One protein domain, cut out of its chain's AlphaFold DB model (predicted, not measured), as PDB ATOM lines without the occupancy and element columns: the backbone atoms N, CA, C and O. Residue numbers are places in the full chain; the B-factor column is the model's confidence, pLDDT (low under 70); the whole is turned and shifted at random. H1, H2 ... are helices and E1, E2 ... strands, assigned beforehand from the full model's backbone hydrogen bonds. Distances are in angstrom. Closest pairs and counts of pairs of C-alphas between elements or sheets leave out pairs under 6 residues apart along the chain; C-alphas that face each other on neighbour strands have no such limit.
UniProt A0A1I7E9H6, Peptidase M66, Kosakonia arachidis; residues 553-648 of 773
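Overview. This is residues 553 to 648 of the 773 residues of the protein "Peptidase M66" of Kosakonia arachidis (UniProt A0A1I7E9H6). A twisted sheet of five strands makes one wall, and over one of its faces are the helix H1 and a small sheet of three strands, E3, E5 and E6, only partly face to face with the large one. Residues 642 to 648, after E8, cross over the opposite face as a tail that returns toward the first strand. The printed part has 96 residues with eight named strands and one named helix, in the order E1 H1 E2 E3 E4 E5 E6 E7 E8, and the class is mostly strand. The sheets run E1 E2 E4 E7 E8 and E3 E5 E6, both mixed. The whole is compact, with a radius of gyration of the C-alphas of 12.0 A and spans of 35 by 24 by 22 A.

Arrangement. E1, residues 553 to 557, H1, residues 563 to 572, and E2, residues 575 to 580, form a strand-helix-strand unit, two parallel neighbour strands with a helix between them, whose crossover is right-handed. N 556 and O 577 are 2.8 A apart. E2 is parallel to E4, residues 602 to 607, with N 578 and O 604 at 2.8 A. E4 is antiparallel to E7, residues 628 to 634, with N 605 and O 630 at 2.9 A. E7 forms a hairpin with edge strand E8, residues 639 to 641, where N 633 and O 640 are 2.8 A apart. H1 is on this sheet at a height over the sheet of 9.2 A, over E2 and along the strands, at 25 degrees to E2 on the local plane; their closest C-alphas, Val 570 and Val 576, are 6.2 A apart. In H1 every O i to N i+4 pair is within hydrogen-bond range. In the small sheet, E3, residues 588 to 590, is parallel to E5, residues 613 to 617, with N 616 and O 589 at 2.8 A. E5 forms a hairpin with E6, residues 620 to 624, where N 615 and O 622 are 2.8 A apart. H1 only grazes this sheet; the closest C-alphas of H1 and E3, Glu 563 and Ile 590, are 5.4 A apart.

Along the chain. E1 begins at C-alpha 553, (246.508, 154.692, 163.903), and is 13.6 A long; H1 is 14.3 A. E2 and E4 are 16.2 A each, and E7, the longest strand, is 19.5 A. E5 is 12.8 A and E6 12.9 A. E3 begins at C-alpha 588, (228.261, 148.950, 174.934), and E8 ends at C-alpha 641, (245.012, 151.427, 181.429).

Size, cuts and confidence. The C-alphas farthest apart, Ser 596 and Ser 610, are 35.7 A apart. The printed part has no cut; the link from E3 to E4, 11 residues, is long. Mean pLDDT of the printed part is 91.2, and no printed residue is under 70.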
ATOM      1  N   TYR A 553     247.764 154.597 163.172       86.06
ATOM      2  CA  TYR A 553     246.508 154.692 163.903       86.06
ATOM      3  C   TYR A 553     245.299 154.745 162.967       86.06
ATOM      4  O   TYR A 553     245.393 155.193 161.823       86.06
ATOM      5  N   VAL A 554     244.138 154.350 163.490       88.12
ATOM      6  CA  VAL A 554     242.845 154.443 162.804       88.12
ATOM      7  C   VAL A 554     241.802 155.096 163.704       88.12
ATOM      8  O   VAL A 554     241.726 154.813 164.898       88.12
ATOM      9  N   ASN A 555     240.983 155.984 163.138       88.31
ATOM     10  CA  ASN A 555     239.817 156.542 163.820       88.31
ATOM     11  C   ASN A 555     238.565 155.782 163.382       88.31
ATOM     12  O   ASN A 555     238.309 155.660 162.185       88.31
ATOM     13  N   VAL A 556     237.760 155.327 164.338       87.69
ATOM     14  CA  VAL A 556     236.554 154.540 164.068       87.69
ATOM     15  C   VAL A 556     235.375 155.117 164.841       87.69
ATOM     16  O   VAL A 556     235.481 155.480 166.016       87.69
ATOM     17  N   SER A 557     234.231 155.230 164.164       82.94
ATOM     18  CA  SER A 557     232.973 155.589 164.816       82.94
ATOM     19  C   SER A 557     232.384 154.365 165.505       82.94
ATOM     20  O   SER A 557     232.347 153.278 164.926       82.94
ATOM     21  N   ILE A 558     231.871 154.550 166.719       83.44
ATOM     22  CA  ILE A 558     231.290 153.455 167.502       83.44
ATOM     23  C   ILE A 558     230.087 152.782 166.820       83.44
ATOM     24  O   ILE A 558     229.818 151.616 167.074       83.44
ATOM     25  N   THR A 559     229.372 153.468 165.924       83.12
ATOM     26  CA  THR A 559     228.224 152.872 165.211       83.12
ATOM     27  C   THR A 559     228.633 151.776 164.235       83.12
ATOM     28  O   THR A 559     227.792 150.986 163.817       83.12
ATOM     29  N   ASN A 560     229.913 151.737 163.866       76.44
ATOM     30  CA  ASN A 560     230.441 150.809 162.879       76.44
ATOM     31  C   ASN A 560     231.244 149.678 163.525       76.44
ATOM     32  O   ASN A 560     231.776 148.856 162.790       76.44
ATOM     33  N   ILE A 561     231.361 149.634 164.860       83.19
ATOM     34  CA  ILE A 561     232.265 148.716 165.554       83.19
ATOM     35  C   ILE A 561     231.512 147.675 166.389       83.19
ATOM     36  O   ILE A 561     230.548 147.977 167.087       83.19
ATOM     37  N   ASN A 562     231.974 146.430 166.313       88.31
ATOM     38  CA  ASN A 562     231.606 145.324 167.195       88.31
ATOM     39  C   ASN A 562     232.894 144.631 167.673       88.31
ATOM     40  O   ASN A 562     233.979 145.003 167.229       88.31
ATOM     41  N   GLU A 563     232.794 143.642 168.567       89.50
ATOM     42  CA  GLU A 563     233.976 142.968 169.136       89.50
ATOM     43  C   GLU A 563     234.899 142.378 168.059       89.50
ATOM     44  O   GLU A 563     236.111 142.560 168.132       89.50
ATOM     45  N   SER A 564     234.333 141.732 167.032       90.62
ATOM     46  CA  SER A 564     235.109 141.135 165.938       90.62
ATOM     47  C   SER A 564     235.853 142.198 165.138       90.62
ATOM     48  O   SER A 564     237.054 142.072 164.934       90.62
ATOM     49  N   LEU A 565     235.170 143.271 164.729       90.44
ATOM     50  CA  LEU A 565     235.820 144.342 163.978       90.44
ATOM     51  C   LEU A 565     236.871 145.058 164.832       90.44
ATOM     52  O   LEU A 565     237.931 145.409 164.326       90.44
ATOM     53  N   LEU A 566     236.607 145.275 166.124       92.19
ATOM     54  CA  LEU A 566     237.601 145.861 167.018       92.19
ATOM     55  C   LEU A 566     238.817 144.940 167.157       92.19
ATOM     56  O   LEU A 566     239.932 145.449 167.146       92.19
ATOM     57  N   ALA A 567     238.624 143.618 167.231       91.44
ATOM     58  CA  ALA A 567     239.714 142.643 167.210       91.44
ATOM     59  C   ALA A 567     240.558 142.757 165.933       91.44
ATOM     60  O   ALA A 567     241.784 142.767 166.018       91.44
ATOM     61  N   ASP A 568     239.920 142.887 164.770       87.75
ATOM     62  CA  ASP A 568     240.615 143.055 163.491       87.75
ATOM     63  C   ASP A 568     241.413 144.367 163.472       87.75
ATOM     64  O   ASP A 568     242.624 144.360 163.253       87.75
ATOM     65  N   LEU A 569     240.775 145.483 163.834       89.50
ATOM     66  CA  LEU A 569     241.399 146.808 163.854       89.50
ATOM     67  C   LEU A 569     242.600 146.883 164.801       89.50
ATOM     68  O   LEU A 569     243.636 147.424 164.421       89.50
ATOM     69  N   VAL A 570     242.495 146.333 166.018       89.94
ATOM     70  CA  VAL A 570     243.630 146.320 166.958       89.94
ATOM     71  C   VAL A 570     244.710 145.336 166.553       89.94
ATOM     72  O   VAL A 570     245.782 145.395 167.124       89.94
ATOM     73  N   ASN A 571     244.473 144.415 165.619       84.25
ATOM     74  CA  ASN A 571     245.524 143.560 165.067       84.25
ATOM     75  C   ASN A 571     246.185 144.189 163.826       84.25
ATOM     76  O   ASN A 571     247.299 143.801 163.466       84.25
ATOM     77  N   GLU A 572     245.502 145.128 163.168       80.50
ATOM     78  CA  GLU A 572     245.957 145.821 161.958       80.50
ATOM     79  C   GLU A 572     246.637 147.167 162.237       80.50
ATOM     80  O   GLU A 572     247.489 147.582 161.453       80.50
ATOM     81  N   HIS A 573     246.308 147.829 163.349       84.69
ATOM     82  CA  HIS A 573     246.828 149.147 163.712       84.69
ATOM     83  C   HIS A 573     247.432 149.161 165.118       84.69
ATOM     84  O   HIS A 573     246.911 148.529 166.036       84.69
ATOM     85  N   ASN A 574     248.485 149.963 165.309       84.44
ATOM     86  CA  ASN A 574     249.108 150.136 166.627       84.44
ATOM     87  C   ASN A 574     248.197 150.906 167.593       84.44
ATOM     88  O   ASN A 574     248.291 150.721 168.804       84.44
ATOM     89  N   LEU A 575     247.332 151.777 167.065       89.88
ATOM     90  CA  LEU A 575     246.389 152.564 167.849       89.88
ATOM     91  C   LEU A 575     245.012 152.631 167.173       89.88
ATOM     92  O   LEU A 575     244.872 153.136 166.060       89.88
ATOM     93  N   VAL A 576     243.968 152.203 167.881       93.06
ATOM     94  CA  VAL A 576     242.570 152.386 167.466       93.06
ATOM     95  C   VAL A 576     241.927 153.476 168.315       93.06
ATOM     96  O   VAL A 576     241.819 153.353 169.532       93.06
ATOM     97  N   ASN A 577     241.458 154.543 167.680       94.12
ATOM     98  CA  ASN A 577     240.738 155.626 168.337       94.12
ATOM     99  C   ASN A 577     239.235 155.478 168.097       94.12
ATOM    100  O   ASN A 577     238.749 155.668 166.981       94.12
ATOM    101  N   ILE A 578     238.485 155.197 169.155       94.12
ATOM    102  CA  ILE A 578     237.029 155.096 169.127       94.12
ATOM    103  C   ILE A 578     236.437 156.410 169.619       94.12
ATOM    104  O   ILE A 578     236.666 156.837 170.753       94.12
ATOM    105  N   THR A 579     235.643 157.046 168.763       92.19
ATOM    106  CA  THR A 579     234.958 158.298 169.098       92.19
ATOM    107  C   THR A 579     233.470 158.038 169.311       92.19
ATOM    108  O   THR A 579     232.810 157.456 168.449       92.19
ATOM    109  N   VAL A 580     232.936 158.496 170.446       91.75
ATOM    110  CA  VAL A 580     231.514 158.367 170.806       91.75
ATOM    111  C   VAL A 580     230.915 159.765 170.983       91.75
ATOM    112  O   VAL A 580     231.457 160.599 171.719       91.75
ATOM    113  N   ARG A 581     229.838 160.065 170.250       93.06
ATOM    114  CA  ARG A 581     229.188 161.391 170.181       93.06
ATOM    115  C   ARG A 581     227.668 161.244 170.129       93.06
ATOM    116  O   ARG A 581     227.151 160.166 169.850       93.06
ATOM    117  N   ASP A 582     226.939 162.332 170.366       90.69
ATOM    118  CA  ASP A 582     225.489 162.339 170.148       90.69
ATOM    119  C   ASP A 582     225.174 162.043 168.672       90.69
ATOM    120  O   ASP A 582     225.787 162.610 167.770       90.69
ATOM    121  N   GLY A 583     224.265 161.093 168.426       86.69
ATOM    122  CA  GLY A 583     223.972 160.564 167.086       86.69
ATOM    123  C   GLY A 583     224.958 159.502 166.571       86.69
ATOM    124  O   GLY A 583     224.656 158.827 165.593       86.69
ATOM    125  N   GLN A 584     226.095 159.301 167.244       86.38
ATOM    126  CA  GLN A 584     227.073 158.239 166.983       86.38
ATOM    127  C   GLN A 584     227.414 157.538 168.300       86.38
ATOM    128  O   GLN A 584     228.493 157.715 168.872       86.38
ATOM    129  N   TRP A 585     226.434 156.799 168.814       90.44
ATOM    130  CA  TRP A 585     226.468 156.178 170.133       90.44
ATOM    131  C   TRP A 585     226.099 154.701 170.038       90.44
ATOM    132  O   TRP A 585     225.191 154.329 169.293       90.44
ATOM    133  N   ALA A 586     226.770 153.879 170.836       87.00
ATOM    134  CA  ALA A 586     226.343 152.524 171.136       87.00
ATOM    135  C   ALA A 586     226.271 152.354 172.654       87.00
ATOM    136  O   ALA A 586     227.003 153.006 173.403       87.00
ATOM    137  N   ARG A 587     225.391 151.459 173.102       89.81
ATOM    138  CA  ARG A 587     225.200 151.183 174.529       89.81
ATOM    139  C   ARG A 587     226.446 150.591 175.173       89.81
ATOM    140  O   ARG A 587     226.711 150.860 176.342       89.81
ATOM    141  N   GLU A 588     227.183 149.784 174.419       92.56
ATOM    142  CA  GLU A 588     228.261 148.950 174.934       92.56
ATOM    143  C   GLU A 588     229.437 148.950 173.953       92.56
ATOM    144  O   GLU A 588     229.236 148.963 172.737       92.56
ATOM    145  N   ILE A 589     230.657 148.926 174.487       93.00
ATOM    146  CA  ILE A 589     231.884 148.597 173.758       93.00
ATOM    147  C   ILE A 589     232.444 147.339 174.405       93.00
ATOM    148  O   ILE A 589     232.654 147.312 175.617       93.00
ATOM    149  N   ILE A 590     232.707 146.312 173.606       93.69
ATOM    150  CA  ILE A 590     233.322 145.071 174.075       93.69
ATOM    151  C   ILE A 590     234.759 145.050 173.563       93.69
ATOM    152  O   ILE A 590     234.978 145.020 172.352       93.69
ATOM    153  N   MET A 591     235.729 145.117 174.477       94.56
ATOM    154  CA  MET A 591     237.145 144.997 174.131       94.56
ATOM    155  C   MET A 591     237.473 143.542 173.793       94.56
ATOM    156  O   MET A 591     237.127 142.658 174.580       94.56
ATOM    157  N   PRO A 592     238.186 143.283 172.685       94.81
ATOM    158  CA  PRO A 592     238.627 141.939 172.346       94.81
ATOM    159  C   PRO A 592     239.627 141.425 173.388       94.81
ATOM    160  O   PRO A 592     240.294 142.209 174.066       94.81
ATOM    161  N   ALA A 593     239.792 140.109 173.497       93.19
ATOM    162  CA  ALA A 593     240.795 139.540 174.393       93.19
ATOM    163  C   ALA A 593     242.220 139.992 174.011       93.19
ATOM    164  O   ALA A 593     242.626 139.928 172.843       93.19
ATOM    165  N   ALA A 594     242.996 140.421 175.008       92.75
ATOM    166  CA  ALA A 594     244.428 140.645 174.849       92.75
ATOM    167  C   ALA A 594     245.129 139.309 174.545       92.75
ATOM    168  O   ALA A 594     244.793 138.270 175.116       92.75
ATOM    169  N   ASN A 595     246.046 139.324 173.580       89.38
ATOM    170  CA  ASN A 595     246.767 138.146 173.108       89.38
ATOM    171  C   ASN A 595     248.094 138.554 172.442       89.38
ATOM    172  O   ASN A 595     248.371 139.731 172.221       89.38
ATOM    173  N   SER A 596     248.916 137.578 172.057       82.88
ATOM    174  CA  SER A 596     250.233 137.837 171.459       82.88
ATOM    175  C   SER A 596     250.211 138.680 170.174       82.88
ATOM    176  O   SER A 596     251.228 139.282 169.851       82.88
ATOM    177  N   TYR A 597     249.098 138.729 169.432       80.06
ATOM    178  CA  TYR A 597     248.980 139.494 168.182       80.06
ATOM    179  C   TYR A 597     248.668 140.977 168.384       80.06
ATOM    180  O   TYR A 597     248.985 141.764 167.499       80.06
ATOM    181  N   ASN A 598     248.075 141.354 169.520       85.25
ATOM    182  CA  ASN A 598     247.798 142.752 169.864       85.25
ATOM    183  C   ASN A 598     248.690 143.273 171.000       85.25
ATOM    184  O   ASN A 598     248.459 144.366 171.502       85.25
ATOM    185  N   ASN A 599     249.717 142.516 171.399       86.50
ATOM    186  CA  ASN A 599     250.672 142.939 172.419       86.50
ATOM    187  C   ASN A 599     251.391 144.237 172.003       86.50
ATOM    188  O   ASN A 599     252.072 144.280 170.976       86.50
ATOM    189  N   GLY A 600     251.261 145.274 172.827       83.50
ATOM    190  CA  GLY A 600     251.770 146.623 172.594       83.50
ATOM    191  C   GLY A 600     250.841 147.524 171.777       83.50
ATOM    192  O   GLY A 600     251.161 148.696 171.598       83.50
ATOM    193  N   HIS A 601     249.703 147.020 171.287       88.12
ATOM    194  CA  HIS A 601     248.715 147.836 170.582       88.12
ATOM    195  C   HIS A 601     247.732 148.459 171.571       88.12
ATOM    196  O   HIS A 601     247.434 147.885 172.625       88.12
ATOM    197  N   SER A 602     247.213 149.631 171.215       92.38
ATOM    198  CA  SER A 602     246.402 150.448 172.110       92.38
ATOM    199  C   SER A 602     245.023 150.776 171.535       92.38
ATOM    200  O   SER A 602     244.843 150.931 170.328       92.38
ATOM    201  N   VAL A 603     244.043 150.960 172.420       95.69
ATOM    202  CA  VAL A 603     242.729 151.527 172.098       95.69
ATOM    203  C   VAL A 603     242.517 152.783 172.928       95.69
ATOM    204  O   VAL A 603     242.569 152.730 174.155       95.69
ATOM    205  N   THR A 604     242.233 153.908 172.276       96.19
ATOM    206  CA  THR A 604     241.771 155.133 172.940       96.19
ATOM    207  C   THR A 604     240.279 155.289 172.726       96.19
ATOM    208  O   THR A 604     239.810 155.288 171.593       96.19
ATOM    209  N   ILE A 605     239.531 155.488 173.805       95.50
ATOM    210  CA  ILE A 605     238.094 155.746 173.752       95.50
ATOM    211  C   ILE A 605     237.855 157.179 174.207       95.50
ATOM    212  O   ILE A 605     238.236 157.546 175.318       95.50
ATOM    213  N   ASP A 606     237.227 157.981 173.351       94.88
ATOM    214  CA  ASP A 606     236.824 159.359 173.634       94.88
ATOM    215  C   ASP A 606     235.297 159.481 173.583       94.88
ATOM    216  O   ASP A 606     234.697 159.609 172.507       94.88
ATOM    217  N   GLN A 607     234.673 159.443 174.759       93.75
ATOM    218  CA  GLN A 607     233.230 159.463 174.942       93.75
ATOM    219  C   GLN A 607     232.715 160.835 175.397       93.75
ATOM    220  O   GLN A 607     232.857 161.233 176.551       93.75
ATOM    221  N   ASN A 608     232.033 161.530 174.481       94.44
ATOM    222  CA  ASN A 608     231.384 162.826 174.709       94.44
ATOM    223  C   ASN A 608     229.880 162.870 174.371       94.44
ATOM    224  O   ASN A 608     229.290 163.952 174.376       94.44
ATOM    225  N   ALA A 609     229.249 161.732 174.087       93.50
ATOM    226  CA  ALA A 609     227.799 161.621 173.984       93.50
ATOM    227  C   ALA A 609     227.120 161.846 175.343       93.50
ATOM    228  O   ALA A 609     227.680 161.593 176.410       93.50
ATOM    229  N   SER A 610     225.881 162.312 175.281       94.50
ATOM    230  CA  SER A 610     225.032 162.622 176.425       94.50
ATOM    231  C   SER A 610     224.564 161.367 177.163       94.50
ATOM    232  O   SER A 610     224.265 161.436 178.352       94.50
ATOM    233  N   TRP A 611     224.499 160.220 176.481       93.19
ATOM    234  CA  TRP A 611     224.106 158.941 177.073       93.19
ATOM    235  C   TRP A 611     225.345 158.127 177.456       93.19
ATOM    236  O   TRP A 611     226.290 158.006 176.674       93.19
ATOM    237  N   ASN A 612     225.326 157.535 178.653       95.00
ATOM    238  CA  ASN A 612     226.414 156.684 179.136       95.00
ATOM    239  C   ASN A 612     226.605 155.459 178.225       95.00
ATOM    240  O   ASN A 612     225.645 154.954 177.648       95.00
ATOM    241  N   CYS A 613     227.837 154.969 178.131       93.00
ATOM    242  CA  CYS A 613     228.195 153.736 177.429       93.00
ATOM    243  C   CYS A 613     228.902 152.786 178.409       93.00
ATOM    244  O   CYS A 613     229.604 153.257 179.298       93.00
ATOM    245  N   THR A 614     228.739 151.473 178.283       95.62
ATOM    246  CA  THR A 614     229.443 150.495 179.130       95.62
ATOM    247  C   THR A 614     230.606 149.871 178.364       95.62
ATOM    248  O   THR A 614     230.402 149.270 177.315       95.62
ATOM    249  N   LEU A 615     231.827 149.982 178.884       95.94
ATOM    250  CA  LEU A 615     233.010 149.299 178.362       95.94
ATOM    251  C   LEU A 615     233.207 147.967 179.081       95.94
ATOM    252  O   LEU A 615     233.406 147.959 180.293       95.94
ATOM    253  N   TYR A 616     233.212 146.866 178.344       96.00
ATOM    254  CA  TYR A 616     233.609 145.554 178.844       96.00
ATOM    255  C   TYR A 616     235.080 145.305 178.512       96.00
ATOM    256  O   TYR A 616     235.457 145.311 177.344       96.00
ATOM    257  N   ILE A 617     235.916 145.122 179.536       95.94
ATOM    258  CA  ILE A 617     237.378 144.997 179.421       95.94
ATOM    259  C   ILE A 617     237.924 144.111 180.549       95.94
ATOM    260  O   ILE A 617     237.534 144.262 181.707       95.94
ATOM    261  N   ASN A 618     238.816 143.166 180.226       95.75
ATOM    262  CA  ASN A 618     239.419 142.216 181.180       95.75
ATOM    263  C   ASN A 618     238.397 141.486 182.082       95.75
ATOM    264  O   ASN A 618     238.639 141.287 183.271       95.75
ATOM    265  N   GLY A 619     237.221 141.141 181.543       90.75
ATOM    266  CA  GLY A 619     236.138 140.494 182.298       90.75
ATOM    267  C   GLY A 619     235.362 141.409 183.258       90.75
ATOM    268  O   GLY A 619     234.459 140.936 183.941       90.75
ATOM    269  N   ASN A 620     235.671 142.708 183.294       93.69
ATOM    270  CA  ASN A 620     234.978 143.720 184.093       93.69
ATOM    271  C   ASN A 620     234.172 144.677 183.202       93.69
ATOM    272  O   ASN A 620     234.393 144.749 181.994       93.69
ATOM    273  N   SER A 621     233.262 145.447 183.806       94.88
ATOM    274  CA  SER A 621     232.496 146.499 183.125       94.88
ATOM    275  C   SER A 621     232.765 147.876 183.732       94.88
ATOM    276  O   SER A 621     232.707 148.034 184.952       94.88
ATOM    277  N   ILE A 622     232.978 148.882 182.888       96.06
ATOM    278  CA  ILE A 622     233.217 150.276 183.269       96.06
ATOM    279  C   ILE A 622     232.120 151.148 182.655       96.06
ATOM    280  O   ILE A 622     231.904 151.117 181.447       96.06
ATOM    281  N   VAL A 623     231.439 151.962 183.465       96.44
ATOM    282  CA  VAL A 623     230.475 152.950 182.954       96.44
ATOM    283  C   VAL A 623     231.228 154.192 182.477       96.44
ATOM    284  O   VAL A 623     231.853 154.899 183.266       96.44
ATOM    285  N   MET A 624     231.146 154.472 181.182       96.06
ATOM    286  CA  MET A 624     231.717 155.638 180.514       96.06
ATOM    287  C   MET A 624     230.658 156.738 180.398       96.06
ATOM    288  O   MET A 624     229.791 156.707 179.519       96.06
ATOM    289  N   ALA A 625     230.718 157.707 181.309       95.44
ATOM    290  CA  ALA A 625     229.908 158.920 181.246       95.44
ATOM    291  C   ALA A 625     230.500 159.950 180.268       95.44
ATOM    292  O   ALA A 625     231.638 159.814 179.812       95.44
ATOM    293  N   LYS A 626     229.737 161.005 179.962       95.56
ATOM    294  CA  LYS A 626     230.205 162.130 179.140       95.56
ATOM    295  C   LYS A 626     231.507 162.719 179.698       95.56
ATOM    296  O   LYS A 626     231.574 163.056 180.878       95.56
ATOM    297  N   GLY A 627     232.513 162.871 178.839       93.88
ATOM    298  CA  GLY A 627     233.858 163.325 179.202       93.88
ATOM    299  C   GLY A 627     234.829 162.191 179.543       93.88
ATOM    300  O   GLY A 627     235.985 162.464 179.866       93.88
ATOM    301  N   PHE A 628     234.401 160.925 179.470       96.19
ATOM    302  CA  PHE A 628     235.306 159.789 179.612       96.19
ATOM    303  C   PHE A 628     236.289 159.760 178.441       96.19
ATOM    304  O   PHE A 628     235.892 159.611 177.285       96.19
ATOM    305  N   LYS A 629     237.582 159.856 178.747       96.44
ATOM    306  CA  LYS A 629     238.654 159.705 177.768       96.44
ATOM    307  C   LYS A 629     239.794 158.916 178.385       96.44
ATOM    308  O   LYS A 629     240.396 159.383 179.349       96.44
ATOM    309  N   LYS A 630     240.059 157.721 177.860       97.00
ATOM    310  CA  LYS A 630     241.098 156.809 178.360       97.00
ATOM    311  C   LYS A 630     241.745 156.029 177.224       97.00
ATOM    312  O   LYS A 630     241.099 155.796 176.202       97.00
ATOM    313  N   SER A 631     242.987 155.603 177.437       97.12
ATOM    314  CA  SER A 631     243.704 154.687 176.552       97.12
ATOM    315  C   SER A 631     244.045 153.401 177.293       97.12
ATOM    316  O   SER A 631     244.330 153.429 178.489       97.12
ATOM    317  N   PHE A 632     244.011 152.285 176.577       97.00
ATOM    318  CA  PHE A 632     244.358 150.971 177.096       97.00
ATOM    319  C   PHE A 632     245.347 150.300 176.150       97.00
ATOM    320  O   PHE A 632     245.096 150.303 174.948       97.00
ATOM    321  N   THR A 633     246.414 149.697 176.668       94.56
ATOM    322  CA  THR A 633     247.427 148.971 175.885       94.56
ATOM    323  C   THR A 633     247.447 147.509 176.294       94.56
ATOM    324  O   THR A 633     247.458 147.195 177.483       94.56
ATOM    325  N   SER A 634     247.429 146.601 175.326       93.88
ATOM    326  CA  SER A 634     247.518 145.165 175.602       93.88
ATOM    327  C   SER A 634     248.955 144.783 175.963       93.88
ATOM    328  O   SER A 634     249.882 145.129 175.239       93.88
ATOM    329  N   ASP A 635     249.148 144.038 177.051       90.31
ATOM    330  CA  ASP A 635     250.434 143.404 177.397       90.31
ATOM    331  C   ASP A 635     250.567 141.976 176.819       90.31
ATOM    332  O   ASP A 635     251.492 141.227 177.143       90.31
ATOM    333  N   GLY A 636     249.616 141.586 175.965       88.12
ATOM    334  CA  GLY A 636     249.492 140.246 175.404       88.12
ATOM    335  C   GLY A 636     248.670 139.270 176.251       88.12
ATOM    336  O   GLY A 636     248.415 138.158 175.792       88.12
ATOM    337  N   VAL A 637     248.232 139.671 177.449       92.75
ATOM    338  CA  VAL A 637     247.381 138.875 178.352       92.75
ATOM    339  C   VAL A 637     246.186 139.689 178.860       92.75
ATOM    340  O   VAL A 637     245.066 139.180 178.905       92.75
ATOM    341  N   LEU A 638     246.397 140.955 179.215       96.00
ATOM    342  CA  LEU A 638     245.404 141.910 179.699       96.00
ATOM    343  C   LEU A 638     245.563 143.268 179.005       96.00
ATOM    344  O   LEU A 638     246.641 143.650 178.554       96.00
ATOM    345  N   TRP A 639     244.476 144.035 178.974       96.69
ATOM    346  CA  TRP A 639     244.510 145.448 178.607       96.69
ATOM    347  C   TRP A 639     244.824 146.311 179.828       96.69
ATOM    348  O   TRP A 639     244.033 146.371 180.769       96.69
ATOM    349  N   GLN A 640     245.959 146.996 179.817       96.69
ATOM    350  CA  GLN A 640     246.390 147.894 180.885       96.69
ATOM    351  C   GLN A 640     245.936 149.322 180.586       96.69
ATOM    352  O   GLN A 640     246.115 149.809 179.474       96.69
ATOM    353  N   GLU A 641     245.343 150.005 181.567       96.44
ATOM    354  CA  GLU A 641     245.012 151.427 181.429       96.44
ATOM    355  C   GLU A 641     246.294 152.272 181.423       96.44
ATOM    356  O   GLU A 641     247.131 152.161 182.322       96.44
ATOM    357  N   GLU A 642     246.426 153.146 180.429       95.81
ATOM    358  CA  GLU A 642     247.551 154.066 180.316       95.81
ATOM    359  C   GLU A 642     247.376 155.290 181.217       95.81
ATOM    360  O   GLU A 642     246.284 155.843 181.365       95.81
ATOM    361  N   LYS A 643     248.489 155.781 181.775       92.38
ATOM    362  CA  LYS A 643     248.490 156.993 182.621       92.38
ATOM    363  C   LYS A 643     248.103 158.253 181.850       92.38
ATOM    364  O   LYS A 643     247.652 159.231 182.443       92.38
ATOM    365  N   THR A 644     248.341 158.247 180.545       91.69
ATOM    366  CA  THR A 644     248.101 159.362 179.633       91.69
ATOM    367  C   THR A 644     247.437 158.848 178.371       91.69
ATOM    368  O   THR A 644     247.612 157.691 177.998       91.69
ATOM    369  N   ILE A 645     246.704 159.718 177.681       92.62
ATOM    370  CA  ILE A 645     246.139 159.366 176.380       92.62
ATOM    371  C   ILE A 645     247.270 159.108 175.389       92.62
ATOM    372  O   ILE A 645     248.188 159.921 175.272       92.62
ATOM    373  N   MET A 646     247.177 157.993 174.671       89.12
ATOM    374  CA  MET A 646     248.130 157.643 173.625       89.12
ATOM    375  C   MET A 646     248.105 158.701 172.523       89.12
ATOM    376  O   MET A 646     247.051 159.028 171.970       89.12
ATOM    377  N   ALA A 647     249.275 159.254 172.218       86.12
ATOM    378  CA  ALA A 647     249.417 160.229 171.152       86.12
ATOM    379  C   ALA A 647     249.331 159.535 169.786       86.12
ATOM    380  O   ALA A 647     249.894 158.463 169.581       86.12
ATOM    381  N   THR A 648     248.670 160.177 168.824       85.88
ATOM    382  CA  THR A 648     248.647 159.732 167.419       85.88
ATOM    383  C   THR A 648     249.906 160.139 166.656       85.88
ATOM    384  O   THR A 648     250.062 159.794 165.487       85.88
TER     385      THR A 648